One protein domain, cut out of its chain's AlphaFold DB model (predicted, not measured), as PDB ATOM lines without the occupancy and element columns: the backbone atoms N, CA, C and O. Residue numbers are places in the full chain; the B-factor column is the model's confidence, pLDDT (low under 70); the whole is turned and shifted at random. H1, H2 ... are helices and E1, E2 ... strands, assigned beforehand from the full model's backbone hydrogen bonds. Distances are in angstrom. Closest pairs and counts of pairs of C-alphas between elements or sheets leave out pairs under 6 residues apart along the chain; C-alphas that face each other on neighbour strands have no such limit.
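What this domain is: This is residues 4 to 111 of the 324 residues of an uncharacterized protein of uncultured Desulfovibrio sp (UniProt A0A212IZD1). One long helix, H3, makes a shaft, with two short helices, H1 and H2, near its first residues and a second long helix, H4, slanting past its other end. The long link of residues 12 to 35 runs back alongside the shaft from a small strand turn, residues 4 to 11 with E1, to H1. The printed part has 108 residues and is mostly helix, in the order E1, H1, H2, H3, H4. It is loose, with a radius of gyration of the C-alphas of 18.2 A, and elongated, spanning 55 by 28 by 27 A.

Where its parts are: H3, residues 56 to 80, runs 35.6 A from C-alpha 56 at (104.938, 108.723, 107.475) to C-alpha 80 at (115.033, 142.892, 108.098). H4, residues 91 to 109, measures 27.6 A and ends at C-alpha 109, (106.859, 153.751, 113.815). H1 is residues 36 to 41, H2 residues 44 to 47 and E1 residues 9 to 11.

How they stand to each other: H3 touches H4 with residues 77 to 80 alone, and H4 touches H3 with residues 97 to 101 alone; the closest C-alphas, of Arg 80 and Val 101, are 6.1 A apart. They run the same way at a steep tilt of 53 degrees. H1 is close to H3 but not clearly touching, with the C-alphas of Tyr 39 and Leu 58 closest at 6.8 A. H2 is likewise close but not clearly touching H3, closest at the C-alphas of Arg 45 and Leu 58, 7.7 A. E1 pairs with no named strand; residues 4 to 5 pair antiparallel with its residues 9 to 10. E1 and H3 are only just apart, closest at 8.4 A. Every O i to N i+4 pair is within hydrogen-bond range in H1 and H4, and 20 of 21 in H3; H2 is too short for one.

The domain as a whole: The two C-alphas farthest apart, of Gly 52 and Pro 111, are 59.4 A apart. The printed part has no cut. The link from E1 to H1 is long, that from H1 to H2 tight. The mean pLDDT of the printed part is 83.0; residues 4 to 16 and 108 to 111 are under 70.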
ATOM      1  N   THR A   4     113.187 146.808 102.749       53.06
ATOM      2  CA  THR A   4     114.257 147.531 103.434       53.06
ATOM      3  C   THR A   4     114.779 146.674 104.589       53.06
ATOM      4  O   THR A   4     114.027 146.392 105.523       53.06
ATOM      5  N   LYS A   5     116.043 146.247 104.509       57.91
ATOM      6  CA  LYS A   5     116.821 145.756 105.658       57.91
ATOM      7  C   LYS A   5     117.233 146.968 106.490       57.91
ATOM      8  O   LYS A   5     117.506 147.995 105.873       57.91
ATOM      9  N   ASP A   6     117.208 146.850 107.820       55.75
ATOM     10  CA  ASP A   6     117.581 147.860 108.827       55.75
ATOM     11  C   ASP A   6     117.530 149.305 108.305       55.75
ATOM     12  O   ASP A   6     118.466 149.768 107.657       55.75
ATOM     13  N   THR A   7     116.384 149.970 108.517       54.25
ATOM     14  CA  THR A   7     116.136 151.408 108.268       54.25
ATOM     15  C   THR A   7     117.130 152.084 107.310       54.25
ATOM     16  O   THR A   7     117.967 152.881 107.721       54.25
ATOM     17  N   GLY A   8     117.032 151.772 106.013       51.69
ATOM     18  CA  GLY A   8     117.765 152.491 104.964       51.69
ATOM     19  C   GLY A   8     118.434 151.623 103.900       51.69
ATOM     20  O   GLY A   8     118.738 152.136 102.823       51.69
ATOM     21  N   VAL A   9     118.614 150.315 104.120       52.81
ATOM     22  CA  VAL A   9     119.241 149.441 103.114       52.81
ATOM     23  C   VAL A   9     118.179 148.774 102.245       52.81
ATOM     24  O   VAL A   9     117.500 147.828 102.644       52.81
ATOM     25  N   THR A  10     118.032 149.255 101.012       58.22
ATOM     26  CA  THR A  10     117.126 148.643 100.032       58.22
ATOM     27  C   THR A  10     117.807 147.436  99.399       58.22
ATOM     28  O   THR A  10     118.775 147.591  98.657       58.22
ATOM     29  N   VAL A  11     117.298 146.232  99.662       57.75
ATOM     30  CA  VAL A  11     117.721 145.013  98.959       57.75
ATOM     31  C   VAL A  11     116.625 144.532  98.020       57.75
ATOM     32  O   VAL A  11     115.430 144.596  98.331       57.75
ATOM     33  N   ASP A  12     117.039 144.045  96.852       60.00
ATOM     34  CA  ASP A  12     116.146 143.320  95.956       60.00
ATOM     35  C   ASP A  12     115.619 142.073  96.680       60.00
ATOM     36  O   ASP A  12     116.385 141.342  97.312       60.00
ATOM     37  N   ALA A  13     114.315 141.825  96.587       57.59
ATOM     38  CA  ALA A  13     113.672 140.658  97.181       57.59
ATOM     39  C   ALA A  13     114.271 139.340  96.664       57.59
ATOM     40  O   ALA A  13     114.281 138.359  97.403       57.59
ATOM     41  N   ALA A  14     114.813 139.328  95.439       60.94
ATOM     42  CA  ALA A  14     115.532 138.178  94.887       60.94
ATOM     43  C   ALA A  14     116.847 137.859  95.632       60.94
ATOM     44  O   ALA A  14     117.297 136.718  95.617       60.94
ATOM     45  N   ASN A  15     117.430 138.843  96.327       60.66
ATOM     46  CA  ASN A  15     118.685 138.718  97.075       60.66
ATOM     47  C   ASN A  15     118.462 138.482  98.582       60.66
ATOM     48  O   ASN A  15     119.413 138.492  99.367       60.66
ATOM     49  N   VAL A  16     117.210 138.296  99.012       67.81
ATOM     50  CA  VAL A  16     116.852 137.981 100.399       67.81
ATOM     51  C   VAL A  16     116.535 136.497 100.516       67.81
ATOM     52  O   VAL A  16     115.373 136.082 100.533       67.81
ATOM     53  N   ILE A  17     117.593 135.699 100.574       71.31
ATOM     54  CA  ILE A  17     117.494 134.244 100.551       71.31
ATOM     55  C   ILE A  17     117.475 133.725 101.993       71.31
ATOM     56  O   ILE A  17     118.346 134.054 102.794       71.31
ATOM     57  N   ASN A  18     116.429 132.967 102.323       82.81
ATOM     58  CA  ASN A  18     116.366 132.124 103.508       82.81
ATOM     59  C   ASN A  18     116.619 130.678 103.065       82.81
ATOM     60  O   ASN A  18     115.855 130.151 102.257       82.81
ATOM     61  N   ASP A  19     117.644 130.051 103.634       85.06
ATOM     62  CA  ASP A  19     118.034 128.678 103.302       85.06
ATOM     63  C   ASP A  19     117.275 127.619 104.127       85.06
ATOM     64  O   ASP A  19     117.333 126.428 103.820       85.06
ATOM     65  N   ILE A  20     116.505 128.032 105.143       87.44
ATOM     66  CA  ILE A  20     115.631 127.138 105.911       87.44
ATOM     67  C   ILE A  20     114.348 126.885 105.122       87.44
ATOM     68  O   ILE A  20     113.491 127.765 104.985       87.44
ATOM     69  N   LEU A  21     114.197 125.654 104.631       88.00
ATOM     70  CA  LEU A  21     113.088 125.256 103.770       88.00
ATOM     71  C   LEU A  21     111.948 124.576 104.548       88.00
ATOM     72  O   LEU A  21     112.197 123.761 105.440       88.00
ATOM     73  N   PRO A  22     110.679 124.841 104.186       90.00
ATOM     74  CA  PRO A  22     109.545 124.123 104.752       90.00
ATOM     75  C   PRO A  22     109.516 122.661 104.274       90.00
ATOM     76  O   PRO A  22     109.555 122.368 103.079       90.00
ATOM     77  N   CYS A  23     109.371 121.731 105.214       91.81
ATOM     78  CA  CYS A  23     109.200 120.303 104.968       91.81
ATOM     79  C   CYS A  23     107.778 120.000 104.475       91.81
ATOM     80  O   CYS A  23     106.807 120.623 104.907       91.81
ATOM     81  N   CYS A  24     107.648 119.030 103.565       89.25
ATOM     82  CA  CYS A  24     106.371 118.581 103.005       89.25
ATOM     83  C   CYS A  24     105.487 119.720 102.472       89.25
ATOM     84  O   CYS A  24     104.267 119.618 102.530       89.25
ATOM     85  N   ALA A  25     106.062 120.804 101.935       85.75
ATOM     86  CA  ALA A  25     105.314 121.986 101.493       85.75
ATOM     87  C   ALA A  25     104.208 121.683 100.461       85.75
ATOM     88  O   ALA A  25     103.189 122.366 100.457       85.75
ATOM     89  N   GLN A  26     104.364 120.623  99.664       90.12
ATOM     90  CA  GLN A  26     103.387 120.152  98.671       90.12
ATOM     91  C   GLN A  26     102.566 118.933  99.129       90.12
ATOM     92  O   GLN A  26     101.786 118.391  98.351       90.12
ATOM     93  N   GLY A  27     102.747 118.475 100.370       88.00
ATOM     94  CA  GLY A  27     102.058 117.293 100.876       88.00
ATOM     95  C   GLY A  27     100.551 117.516 101.017       88.00
ATOM     96  O   GLY A  27     100.109 118.615 101.386       88.00
ATOM     97  N   VAL A  28      99.789 116.447 100.784       90.69
ATOM     98  CA  VAL A  28      98.323 116.404 100.852       90.69
ATOM     99  C   VAL A  28      97.858 115.710 102.141       90.69
ATOM    100  O   VAL A  28      98.357 114.636 102.484       90.69
ATOM    101  N   ASP A  29      96.903 116.327 102.844       90.00
ATOM    102  CA  ASP A  29      96.258 115.755 104.036       90.00
ATOM    103  C   ASP A  29      95.551 114.425 103.690       90.00
ATOM    104  O   ASP A  29      94.905 114.311 102.648       90.00
ATOM    105  N   GLY A  30      95.682 113.413 104.550       83.06
ATOM    106  CA  GLY A  30      95.107 112.073 104.362       83.06
ATOM    107  C   GLY A  30      95.844 111.182 103.352       83.06
ATOM    108  O   GLY A  30      95.375 110.087 103.054       83.06
ATOM    109  N   ARG A  31      96.976 111.649 102.800       87.56
ATOM    110  CA  ARG A  31      97.864 110.858 101.926       87.56
ATOM    111  C   ARG A  31      99.322 110.943 102.358       87.56
ATOM    112  O   ARG A  31      99.980 109.930 102.547       87.56
ATOM    113  N   ASP A  32      99.838 112.167 102.456       89.56
ATOM    114  CA  ASP A  32     101.254 112.420 102.740       89.56
ATOM    115  C   ASP A  32     101.466 112.884 104.189       89.56
ATOM    116  O   ASP A  32     102.575 112.780 104.714       89.56
ATOM    117  N   LEU A  33     100.420 113.426 104.822       93.00
ATOM    118  CA  LEU A  33     100.381 113.892 106.210       93.00
ATOM    119  C   LEU A  33      98.968 113.781 106.787       93.00
ATOM    120  O   LEU A  33      97.996 113.765 106.040       93.00
ATOM    121  N   PHE A  34      98.840 113.761 108.112       92.44
ATOM    122  CA  PHE A  34      97.520 113.795 108.747       92.44
ATOM    123  C   PHE A  34      96.800 115.129 108.554       92.44
ATOM    124  O   PHE A  34      97.420 116.204 108.583       92.44
ATOM    125  N   ALA A  35      95.469 115.070 108.467       93.06
ATOM    126  CA  ALA A  35      94.654 116.259 108.659       93.06
ATOM    127  C   ALA A  35      94.880 116.822 110.071       93.06
ATOM    128  O   ALA A  35      95.235 116.104 111.009       93.06
ATOM    129  N   GLN A  36      94.690 118.131 110.253       92.94
ATOM    130  CA  GLN A  36      95.002 118.780 111.535       92.94
ATOM    131  C   GLN A  36      94.226 118.173 112.719       92.94
ATOM    132  O   GLN A  36      94.794 118.012 113.797       92.94
ATOM    133  N   ALA A  37      92.953 117.825 112.516       93.12
ATOM    134  CA  ALA A  37      92.122 117.199 113.543       93.12
ATOM    135  C   ALA A  37      92.616 115.788 113.912       93.12
ATOM    136  O   ALA A  37      92.690 115.458 115.092       93.12
ATOM    137  N   GLU A  38      93.014 114.989 112.918       93.38
ATOM    138  CA  GLU A  38      93.546 113.634 113.113       93.38
ATOM    139  C   GLU A  38      94.887 113.671 113.851       93.38
ATOM    140  O   GLU A  38      95.076 112.965 114.834       93.38
ATOM    141  N   TYR A  39      95.785 114.572 113.440       92.31
ATOM    142  CA  TYR A  39      97.063 114.793 114.113       92.31
ATOM    143  C   TYR A  39      96.888 115.229 115.572       92.31
ATOM    144  O   TYR A  39      97.618 114.775 116.450       92.31
ATOM    145  N   ALA A  40      95.924 116.113 115.848       91.88
ATOM    146  CA  ALA A  40      95.643 116.576 117.204       91.88
ATOM    147  C   ALA A  40      95.090 115.459 118.105       91.88
ATOM    148  O   ALA A  40      95.421 115.428 119.293       91.88
ATOM    149  N   ALA A  41      94.277 114.560 117.541       93.44
ATOM    150  CA  ALA A  41      93.675 113.423 118.236       93.44
ATOM    151  C   ALA A  41      94.627 112.224 118.405       93.44
ATOM    152  O   ALA A  41      94.369 111.353 119.236       93.44
ATOM    153  N   ASP A  42      95.717 112.161 117.638       90.44
ATOM    154  CA  ASP A  42      96.646 111.037 117.670       90.44
ATOM    155  C   ASP A  42      97.472 111.001 118.964       90.44
ATOM    156  O   ASP A  42      98.237 111.918 119.278       90.44
ATOM    157  N   VAL A  43      97.360 109.899 119.708       88.06
ATOM    158  CA  VAL A  43      98.082 109.704 120.973       88.06
ATOM    159  C   VAL A  43      99.602 109.708 120.793       88.06
ATOM    160  O   VAL A  43     100.318 110.132 121.697       88.06
ATOM    161  N   GLN A  44     100.122 109.301 119.629       88.38
ATOM    162  CA  GLN A  44     101.564 109.272 119.358       88.38
ATOM    163  C   GLN A  44     102.169 110.669 119.186       88.38
ATOM    164  O   GLN A  44     103.386 110.812 119.283       88.38
ATOM    165  N   ARG A  45     101.347 111.716 119.021       88.94
ATOM    166  CA  ARG A  45     101.812 113.110 119.061       88.94
ATOM    167  C   ARG A  45     102.451 113.461 120.408       88.94
ATOM    168  O   ARG A  45     103.385 114.255 120.444       88.94
ATOM    169  N   THR A  46     101.937 112.919 121.515       86.50
ATOM    170  CA  THR A  46     102.411 113.257 122.870       86.50
ATOM    171  C   THR A  46     103.454 112.280 123.394       86.50
ATOM    172  O   THR A  46     104.410 112.711 124.029       86.50
ATOM    173  N   ILE A  47     103.296 110.981 123.123       86.44
ATOM    174  CA  ILE A  47     104.212 109.936 123.616       86.44
ATOM    175  C   ILE A  47     105.406 109.676 122.683       86.44
ATOM    176  O   ILE A  47     106.290 108.892 123.023       86.44
ATOM    177  N   GLY A  48     105.432 110.318 121.511       83.12
ATOM    178  CA  GLY A  48     106.476 110.157 120.502       83.12
ATOM    179  C   GLY A  48     106.360 108.868 119.682       83.12
ATOM    180  O   GLY A  48     105.513 108.001 119.928       83.12
ATOM    181  N   HIS A  49     107.233 108.743 118.676       82.94
ATOM    182  CA  HIS A  49     107.287 107.567 117.807       82.94
ATOM    183  C   HIS A  49     107.634 106.306 118.607       82.94
ATOM    184  O   HIS A  49     108.640 106.259 119.312       82.94
ATOM    185  N   GLN A  50     106.796 105.277 118.481       84.19
ATOM    186  CA  GLN A  50     107.008 103.990 119.140       84.19
ATOM    187  C   GLN A  50     107.923 103.088 118.291       84.19
ATOM    188  O   GLN A  50     107.885 103.188 117.061       84.19
ATOM    189  N   PRO A  51     108.723 102.195 118.908       82.50
ATOM    190  CA  PRO A  51     109.534 101.225 118.174       82.50
ATOM    191  C   PRO A  51     108.683 100.397 117.197       82.50
ATOM    192  O   PRO A  51     107.663  99.832 117.590       82.50
ATOM    193  N   GLY A  52     109.095 100.320 115.927       82.56
ATOM    194  CA  GLY A  52     108.347  99.633 114.869       82.56
ATOM    195  C   GLY A  52     108.287 100.435 113.564       82.56
ATOM    196  O   GLY A  52     109.279 101.034 113.153       82.56
ATOM    197  N   ILE A  53     107.127 100.419 112.896       76.69
ATOM    198  CA  ILE A  53     106.899 101.112 111.617       76.69
ATOM    199  C   ILE A  53     106.726 102.617 111.860       76.69
ATOM    200  O   ILE A  53     105.799 103.042 112.551       76.69
ATOM    201  N   ALA A  54     107.584 103.432 111.243       75.44
ATOM    202  CA  ALA A  54     107.434 104.882 111.238       75.44
ATOM    203  C   ALA A  54     106.185 105.288 110.437       75.44
ATOM    204  O   ALA A  54     106.076 105.012 109.242       75.44
ATOM    205  N   ARG A  55     105.234 105.961 111.093       88.81
ATOM    206  CA  ARG A  55     104.034 106.494 110.437       88.81
ATOM    207  C   ARG A  55     104.397 107.769 109.691       88.81
ATOM    208  O   ARG A  55     104.511 108.834 110.299       88.81
ATOM    209  N   GLN A  56     104.571 107.634 108.378       88.94
ATOM    210  CA  GLN A  56     104.938 108.723 107.475       88.94
ATOM    211  C   GLN A  56     104.058 109.961 107.685       88.94
ATOM    212  O   GLN A  56     104.575 111.062 107.826       88.94
ATOM    213  N   GLU A  57     102.740 109.784 107.766       90.75
ATOM    214  CA  GLU A  57     101.787 110.893 107.851       90.75
ATOM    215  C   GLU A  57     101.936 111.716 109.142       90.75
ATOM    216  O   GLU A  57     101.803 112.944 109.132       90.75
ATOM    217  N   LEU A  58     102.255 111.040 110.251       90.12
ATOM    218  CA  LEU A  58     102.495 111.656 111.555       90.12
ATOM    219  C   LEU A  58     103.812 112.437 111.554       90.12
ATOM    220  O   LEU A  58     103.838 113.610 111.931       90.12
ATOM    221  N   ALA A  59     104.886 111.792 111.091       90.62
ATOM    222  CA  ALA A  59     106.221 112.382 111.027       90.62
ATOM    223  C   ALA A  59     106.250 113.597 110.087       90.62
ATOM    224  O   ALA A  59     106.749 114.660 110.452       90.62
ATOM    225  N   ASN A  60     105.628 113.480 108.912       92.94
ATOM    226  CA  ASN A  60     105.531 114.565 107.941       92.94
ATOM    227  C   ASN A  60     104.706 115.740 108.472       92.94
ATOM    228  O   ASN A  60     105.071 116.892 108.236       92.94
ATOM    229  N   LYS A  61     103.615 115.494 109.217       93.00
ATOM    230  CA  LYS A  61     102.822 116.581 109.814       93.00
ATOM    231  C   LYS A  61     103.618 117.352 110.863       93.00
ATOM    232  O   LYS A  61     103.626 118.583 110.824       93.00
ATOM    233  N   GLN A  62     104.306 116.642 111.758       92.19
ATOM    234  CA  GLN A  62     105.167 117.253 112.769       92.19
ATOM    235  C   GLN A  62     106.299 118.053 112.112       92.19
ATOM    236  O   GLN A  62     106.477 119.235 112.412       92.19
ATOM    237  N   ALA A  63     107.022 117.439 111.172       91.75
ATOM    238  CA  ALA A  63     108.118 118.082 110.459       91.75
ATOM    239  C   ALA A  63     107.641 119.326 109.696       91.75
ATOM    240  O   ALA A  63     108.301 120.365 109.749       91.75
ATOM    241  N   ARG A  64     106.468 119.271 109.048       92.94
ATOM    242  CA  ARG A  64     105.852 120.421 108.367       92.94
ATOM    243  C   ARG A  64     105.534 121.557 109.335       92.94
ATOM    244  O   ARG A  64     105.883 122.690 109.032       92.94
ATOM    245  N   GLN A  65     104.917 121.291 110.490       91.94
ATOM    246  CA  GLN A  65     104.591 122.343 111.466       91.94
ATOM    247  C   GLN A  65     105.845 123.058 111.985       91.94
ATOM    248  O   GLN A  65     105.874 124.286 112.024       91.94
ATOM    249  N   VAL A  66     106.892 122.301 112.328       93.38
ATOM    250  CA  VAL A  66     108.145 122.864 112.851       93.38
ATOM    251  C   VAL A  66     108.875 123.655 111.767       93.38
ATOM    252  O   VAL A  66     109.113 124.851 111.923       93.38
ATOM    253  N   SER A  67     109.164 123.019 110.632       93.19
ATOM    254  CA  SER A  67     109.918 123.648 109.541       93.19
ATOM    255  C   SER A  67     109.196 124.843 108.917       93.19
ATOM    256  O   SER A  67     109.856 125.776 108.474       93.19
ATOM    257  N   HIS A  68     107.857 124.866 108.900       91.31
ATOM    258  CA  HIS A  68     107.102 126.013 108.395       91.31
ATOM    259  C   HIS A  68     107.270 127.245 109.290       91.31
ATOM    260  O   HIS A  68     107.494 128.342 108.781       91.31
ATOM    261  N   MET A  69     107.230 127.065 110.615       93.06
ATOM    262  CA  MET A  69     107.495 128.151 111.561       93.06
ATOM    263  C   MET A  69     108.950 128.619 111.483       93.06
ATOM    264  O   MET A  69     109.195 129.823 111.398       93.06
ATOM    265  N   SER A  70     109.905 127.685 111.435       90.81
ATOM    266  CA  SER A  70     111.333 128.000 111.306       90.81
ATOM    267  C   SER A  70     111.638 128.759 110.012       90.81
ATOM    268  O   SER A  70     112.281 129.803 110.057       90.81
ATOM    269  N   ALA A  71     111.116 128.299 108.870       89.75
ATOM    270  CA  ALA A  71     111.284 128.973 107.584       89.75
ATOM    271  C   ALA A  71     110.623 130.363 107.569       89.75
ATOM    272  O   ALA A  71     111.182 131.313 107.026       89.75
ATOM    273  N   GLY A  72     109.447 130.512 108.187       89.06
ATOM    274  CA  GLY A  72     108.765 131.802 108.301       89.06
ATOM    275  C   GLY A  72     109.565 132.823 109.114       89.06
ATOM    276  O   GLY A  72     109.753 133.958 108.667       89.06
ATOM    277  N   LEU A  73     110.080 132.411 110.276       90.12
ATOM    278  CA  LEU A  73     110.920 133.253 111.129       90.12
ATOM    279  C   LEU A  73     112.245 133.610 110.443       90.12
ATOM    280  O   LEU A  73     112.628 134.779 110.410       90.12
ATOM    281  N   ALA A  74     112.913 132.634 109.833       89.56
ATOM    282  CA  ALA A  74     114.164 132.867 109.124       89.56
ATOM    283  C   ALA A  74     113.972 133.813 107.934       89.56
ATOM    284  O   ALA A  74     114.748 134.749 107.749       89.56
ATOM    285  N   GLN A  75     112.874 133.675 107.186       87.56
ATOM    286  CA  GLN A  75     112.520 134.621 106.132       87.56
ATOM    287  C   GLN A  75     112.205 136.025 106.674       87.56
ATOM    288  O   GLN A  75     112.520 137.019 106.010       87.56
ATOM    289  N   PHE A  76     111.571 136.128 107.847       87.62
ATOM    290  CA  PHE A  76     111.298 137.405 108.507       87.62
ATOM    291  C   PHE A  76     112.593 138.136 108.875       87.62
ATOM    292  O   PHE A  76     112.717 139.317 108.533       87.62
ATOM    293  N   LEU A  77     113.541 137.427 109.499       88.44
ATOM    294  CA  LEU A  77     114.857 137.948 109.871       88.44
ATOM    295  C   LEU A  77     115.691 138.284 108.638       88.44
ATOM    296  O   LEU A  77     116.181 139.402 108.533       88.44
ATOM    297  N   ALA A  78     115.761 137.389 107.648       85.38
ATOM    298  CA  ALA A  78     116.509 137.618 106.413       85.38
ATOM    299  C   ALA A  78     116.077 138.905 105.694       85.38
ATOM    300  O   ALA A  78     116.898 139.564 105.068       85.38
ATOM    301  N   ARG A  79     114.799 139.296 105.790       82.31
ATOM    302  CA  ARG A  79     114.274 140.536 105.187       82.31
ATOM    303  C   ARG A  79     114.642 141.807 105.928       82.31
ATOM    304  O   ARG A  79     114.544 142.867 105.320       82.31
ATOM    305  N   ARG A  80     114.977 141.723 107.214       82.75
ATOM    306  CA  ARG A  80     115.033 142.892 108.098       82.75
ATOM    307  C   ARG A  80     116.390 143.083 108.745       82.75
ATOM    308  O   ARG A  80     116.796 144.223 108.845       82.75
ATOM    309  N   TYR A  81     117.095 142.008 109.069       86.06
ATOM    310  CA  TYR A  81     118.394 142.050 109.725       86.06
ATOM    311  C   TYR A  81     119.533 141.971 108.701       86.06
ATOM    312  O   TYR A  81     119.690 140.961 108.005       86.06
ATOM    313  N   ALA A  82     120.332 143.032 108.586       79.25
ATOM    314  CA  ALA A  82     121.410 143.128 107.604       79.25
ATOM    315  C   ALA A  82     122.564 142.155 107.884       79.25
ATOM    316  O   ALA A  82     123.120 141.595 106.937       79.25
ATOM    317  N   GLY A  83     122.876 141.913 109.162       80.81
ATOM    318  CA  GLY A  83     123.927 140.977 109.578       80.81
ATOM    319  C   GLY A  83     123.654 139.527 109.167       80.81
ATOM    320  O   GLY A  83     124.590 138.747 108.993       80.81
ATOM    321  N   GLY A  84     122.378 139.185 108.951       83.12
ATOM    322  CA  GLY A  84     121.936 137.816 108.711       83.12
ATOM    323  C   GLY A  84     122.138 136.914 109.931       83.12
ATOM    324  O   GLY A  84     122.815 137.261 110.894       83.12
ATOM    325  N   VAL A  85     121.533 135.732 109.892       86.69
ATOM    326  CA  VAL A  85     121.733 134.698 110.913       86.69
ATOM    327  C   VAL A  85     122.140 133.425 110.191       86.69
ATOM    328  O   VAL A  85     121.482 133.026 109.231       86.69
ATOM    329  N   LYS A  86     123.259 132.832 110.608       86.25
ATOM    330  CA  LYS A  86     123.784 131.598 110.017       86.25
ATOM    331  C   LYS A  86     123.203 130.392 110.744       86.25
ATOM    332  O   LYS A  86     122.952 130.457 111.942       86.25
ATOM    333  N   ASP A  87     123.047 129.288 110.025       82.19
ATOM    334  CA  ASP A  87     122.729 127.985 110.615       82.19
ATOM    335  C   ASP A  87     124.011 127.332 111.165       82.19
ATOM    336  O   ASP A  87     124.544 126.378 110.605       82.19
ATOM    337  N   ASP A  88     124.589 127.939 112.204       87.88
ATOM    338  CA  ASP A  88     125.795 127.460 112.898       87.88
ATOM    339  C   ASP A  88     125.506 126.972 114.330       87.88
ATOM    340  O   ASP A  88     126.428 126.629 115.071       87.88
ATOM    341  N   GLY A  89     124.222 126.895 114.705       85.44
ATOM    342  CA  GLY A  89     123.754 126.452 116.022       85.44
ATOM    343  C   GLY A  89     123.838 127.509 117.130       85.44
ATOM    344  O   GLY A  89     123.535 127.196 118.280       85.44
ATOM    345  N   ASP A  90     124.230 128.743 116.808       89.69
ATOM    346  CA  ASP A  90     124.377 129.835 117.768       89.69
ATOM    347  C   ASP A  90     123.040 130.559 118.007       89.69
ATOM    348  O   ASP A  90     122.590 131.384 117.205       89.69
ATOM    349  N   LEU A  91     122.383 130.224 119.119       88.88
ATOM    350  CA  LEU A  91     121.080 130.789 119.474       88.88
ATOM    351  C   LEU A  91     121.162 132.274 119.857       88.88
ATOM    352  O   LEU A  91     120.198 133.003 119.615       88.88
ATOM    353  N   ASP A  92     122.306 132.746 120.356       91.94
ATOM    354  CA  ASP A  92     122.477 134.143 120.767       91.94
ATOM    355  C   ASP A  92     122.393 135.072 119.545       91.94
ATOM    356  O   ASP A  92     121.811 136.157 119.603       91.94
ATOM    357  N   LYS A  93     122.878 134.620 118.381       88.56
ATOM    358  CA  LYS A  93     122.739 135.368 117.117       88.56
ATOM    359  C   LYS A  93     121.286 135.530 116.676       88.56
ATOM    360  O   LYS A  93     120.949 136.541 116.056       88.56
ATOM    361  N   VAL A  94     120.423 134.557 116.975       90.31
ATOM    362  CA  VAL A  94     118.983 134.648 116.683       90.31
ATOM    363  C   VAL A  94     118.335 135.699 117.585       90.31
ATOM    364  O   VAL A  94     117.539 136.506 117.101       90.31
ATOM    365  N   GLU A  95     118.691 135.715 118.871       90.88
ATOM    366  CA  GLU A  95     118.185 136.687 119.844       90.88
ATOM    367  C   GLU A  95     118.601 138.115 119.482       90.88
ATOM    368  O   GLU A  95     117.743 138.990 119.355       90.88
ATOM    369  N   VAL A  96     119.890 138.336 119.204       89.38
ATOM    370  CA  VAL A  96     120.413 139.642 118.774       89.38
ATOM    371  C   VAL A  96     119.694 140.138 117.517       89.38
ATOM    372  O   VAL A  96     119.274 141.296 117.455       89.38
ATOM    373  N   ALA A  97     119.497 139.265 116.524       88.44
ATOM    374  CA  ALA A  97     118.780 139.617 115.303       88.44
ATOM    375  C   ALA A  97     117.312 139.983 115.573       88.44
ATOM    376  O   ALA A  97     116.796 140.940 114.996       88.44
ATOM    377  N   LEU A  98     116.632 139.247 116.454       91.25
ATOM    378  CA  LEU A  98     115.249 139.530 116.838       91.25
ATOM    379  C   LEU A  98     115.113 140.872 117.554       91.25
ATOM    380  O   LEU A  98     114.254 141.667 117.172       91.25
ATOM    381  N   VAL A  99     115.966 141.137 118.547       89.31
ATOM    382  CA  VAL A  99     115.978 142.408 119.286       89.31
ATOM    383  C   VAL A  99     116.216 143.568 118.325       89.31
ATOM    384  O   VAL A  99     115.410 144.497 118.285       89.31
ATOM    385  N   SER A 100     117.242 143.468 117.476       85.50
ATOM    386  CA  SER A 100     117.567 144.490 116.475       85.50
ATOM    387  C   SER A 100     116.382 144.790 115.555       85.50
ATOM    388  O   SER A 100     116.035 145.948 115.333       85.50
ATOM    389  N   VAL A 101     115.719 143.752 115.033       86.12
ATOM    390  CA  VAL A 101     114.584 143.929 114.119       86.12
ATOM    391  C   VAL A 101     113.366 144.525 114.829       86.12
ATOM    392  O   VAL A 101     112.671 145.355 114.243       86.12
ATOM    393  N   ILE A 102     113.082 144.119 116.069       87.25
ATOM    394  CA  ILE A 102     111.963 144.665 116.850       87.25
ATOM    395  C   ILE A 102     112.209 146.143 117.160       87.25
ATOM    396  O   ILE A 102     111.323 146.960 116.904       87.25
ATOM    397  N   MET A 103     113.405 146.496 117.635       81.75
ATOM    398  CA  MET A 103     113.767 147.884 117.936       81.75
ATOM    399  C   MET A 103     113.722 148.752 116.675       81.75
ATOM    400  O   MET A 103     113.051 149.781 116.674       81.75
ATOM    401  N   GLY A 104     114.275 148.280 115.550       77.94
ATOM    402  CA  GLY A 104     114.198 149.003 114.276       77.94
ATOM    403  C   GLY A 104     112.761 149.207 113.768       77.94
ATOM    404  O   GLY A 104     112.428 150.252 113.202       77.94
ATOM    405  N   LEU A 105     111.858 148.243 113.994       79.69
ATOM    406  CA  LEU A 105     110.433 148.413 113.688       79.69
ATOM    407  C   LEU A 105     109.774 149.462 114.596       79.69
ATOM    408  O   LEU A 105     108.984 150.260 114.088       79.69
ATOM    409  N   LEU A 106     110.098 149.477 115.892       75.38
ATOM    410  CA  LEU A 106     109.583 150.461 116.848       75.38
ATOM    411  C   LEU A 106     110.044 151.877 116.489       75.38
ATOM    412  O   LEU A 106     109.205 152.767 116.360       75.38
ATOM    413  N   GLU A 107     111.335 152.069 116.221       70.31
ATOM    414  CA  GLU A 107     111.905 153.359 115.808       70.31
ATOM    415  C   GLU A 107     111.258 153.888 114.523       70.31
ATOM    416  O   GLU A 107     110.869 155.054 114.447       70.31
ATOM    417  N   SER A 108     111.039 153.018 113.530       68.38
ATOM    418  CA  SER A 108     110.386 153.410 112.274       68.38
ATOM    419  C   SER A 108     108.934 153.877 112.449       68.38
ATOM    420  O   SER A 108     108.403 154.596 111.600       68.38
ATOM    421  N   LYS A 109     108.264 153.436 113.522       66.25
ATOM    422  CA  LYS A 109     106.859 153.751 113.815       66.25
ATOM    423  C   LYS A 109     106.692 154.861 114.846       66.25
ATOM    424  O   LYS A 109     105.595 155.409 114.927       66.25
ATOM    425  N   LEU A 110     107.743 155.204 115.588       63.81
ATOM    426  CA  LEU A 110     107.726 156.200 116.659       63.81
ATOM    427  C   LEU A 110     108.810 157.280 116.453       63.81
ATOM    428  O   LEU A 110     109.645 157.485 117.334       63.81
ATOM    429  N   PRO A 111     108.832 157.991 115.309       59.41
ATOM    430  CA  PRO A 111     109.837 159.023 115.080       59.41
ATOM    431  C   PRO A 111     109.715 160.143 116.127       59.41
ATOM    432  O   PRO A 111     108.668 160.778 116.243       59.41
TER     433      PRO A 111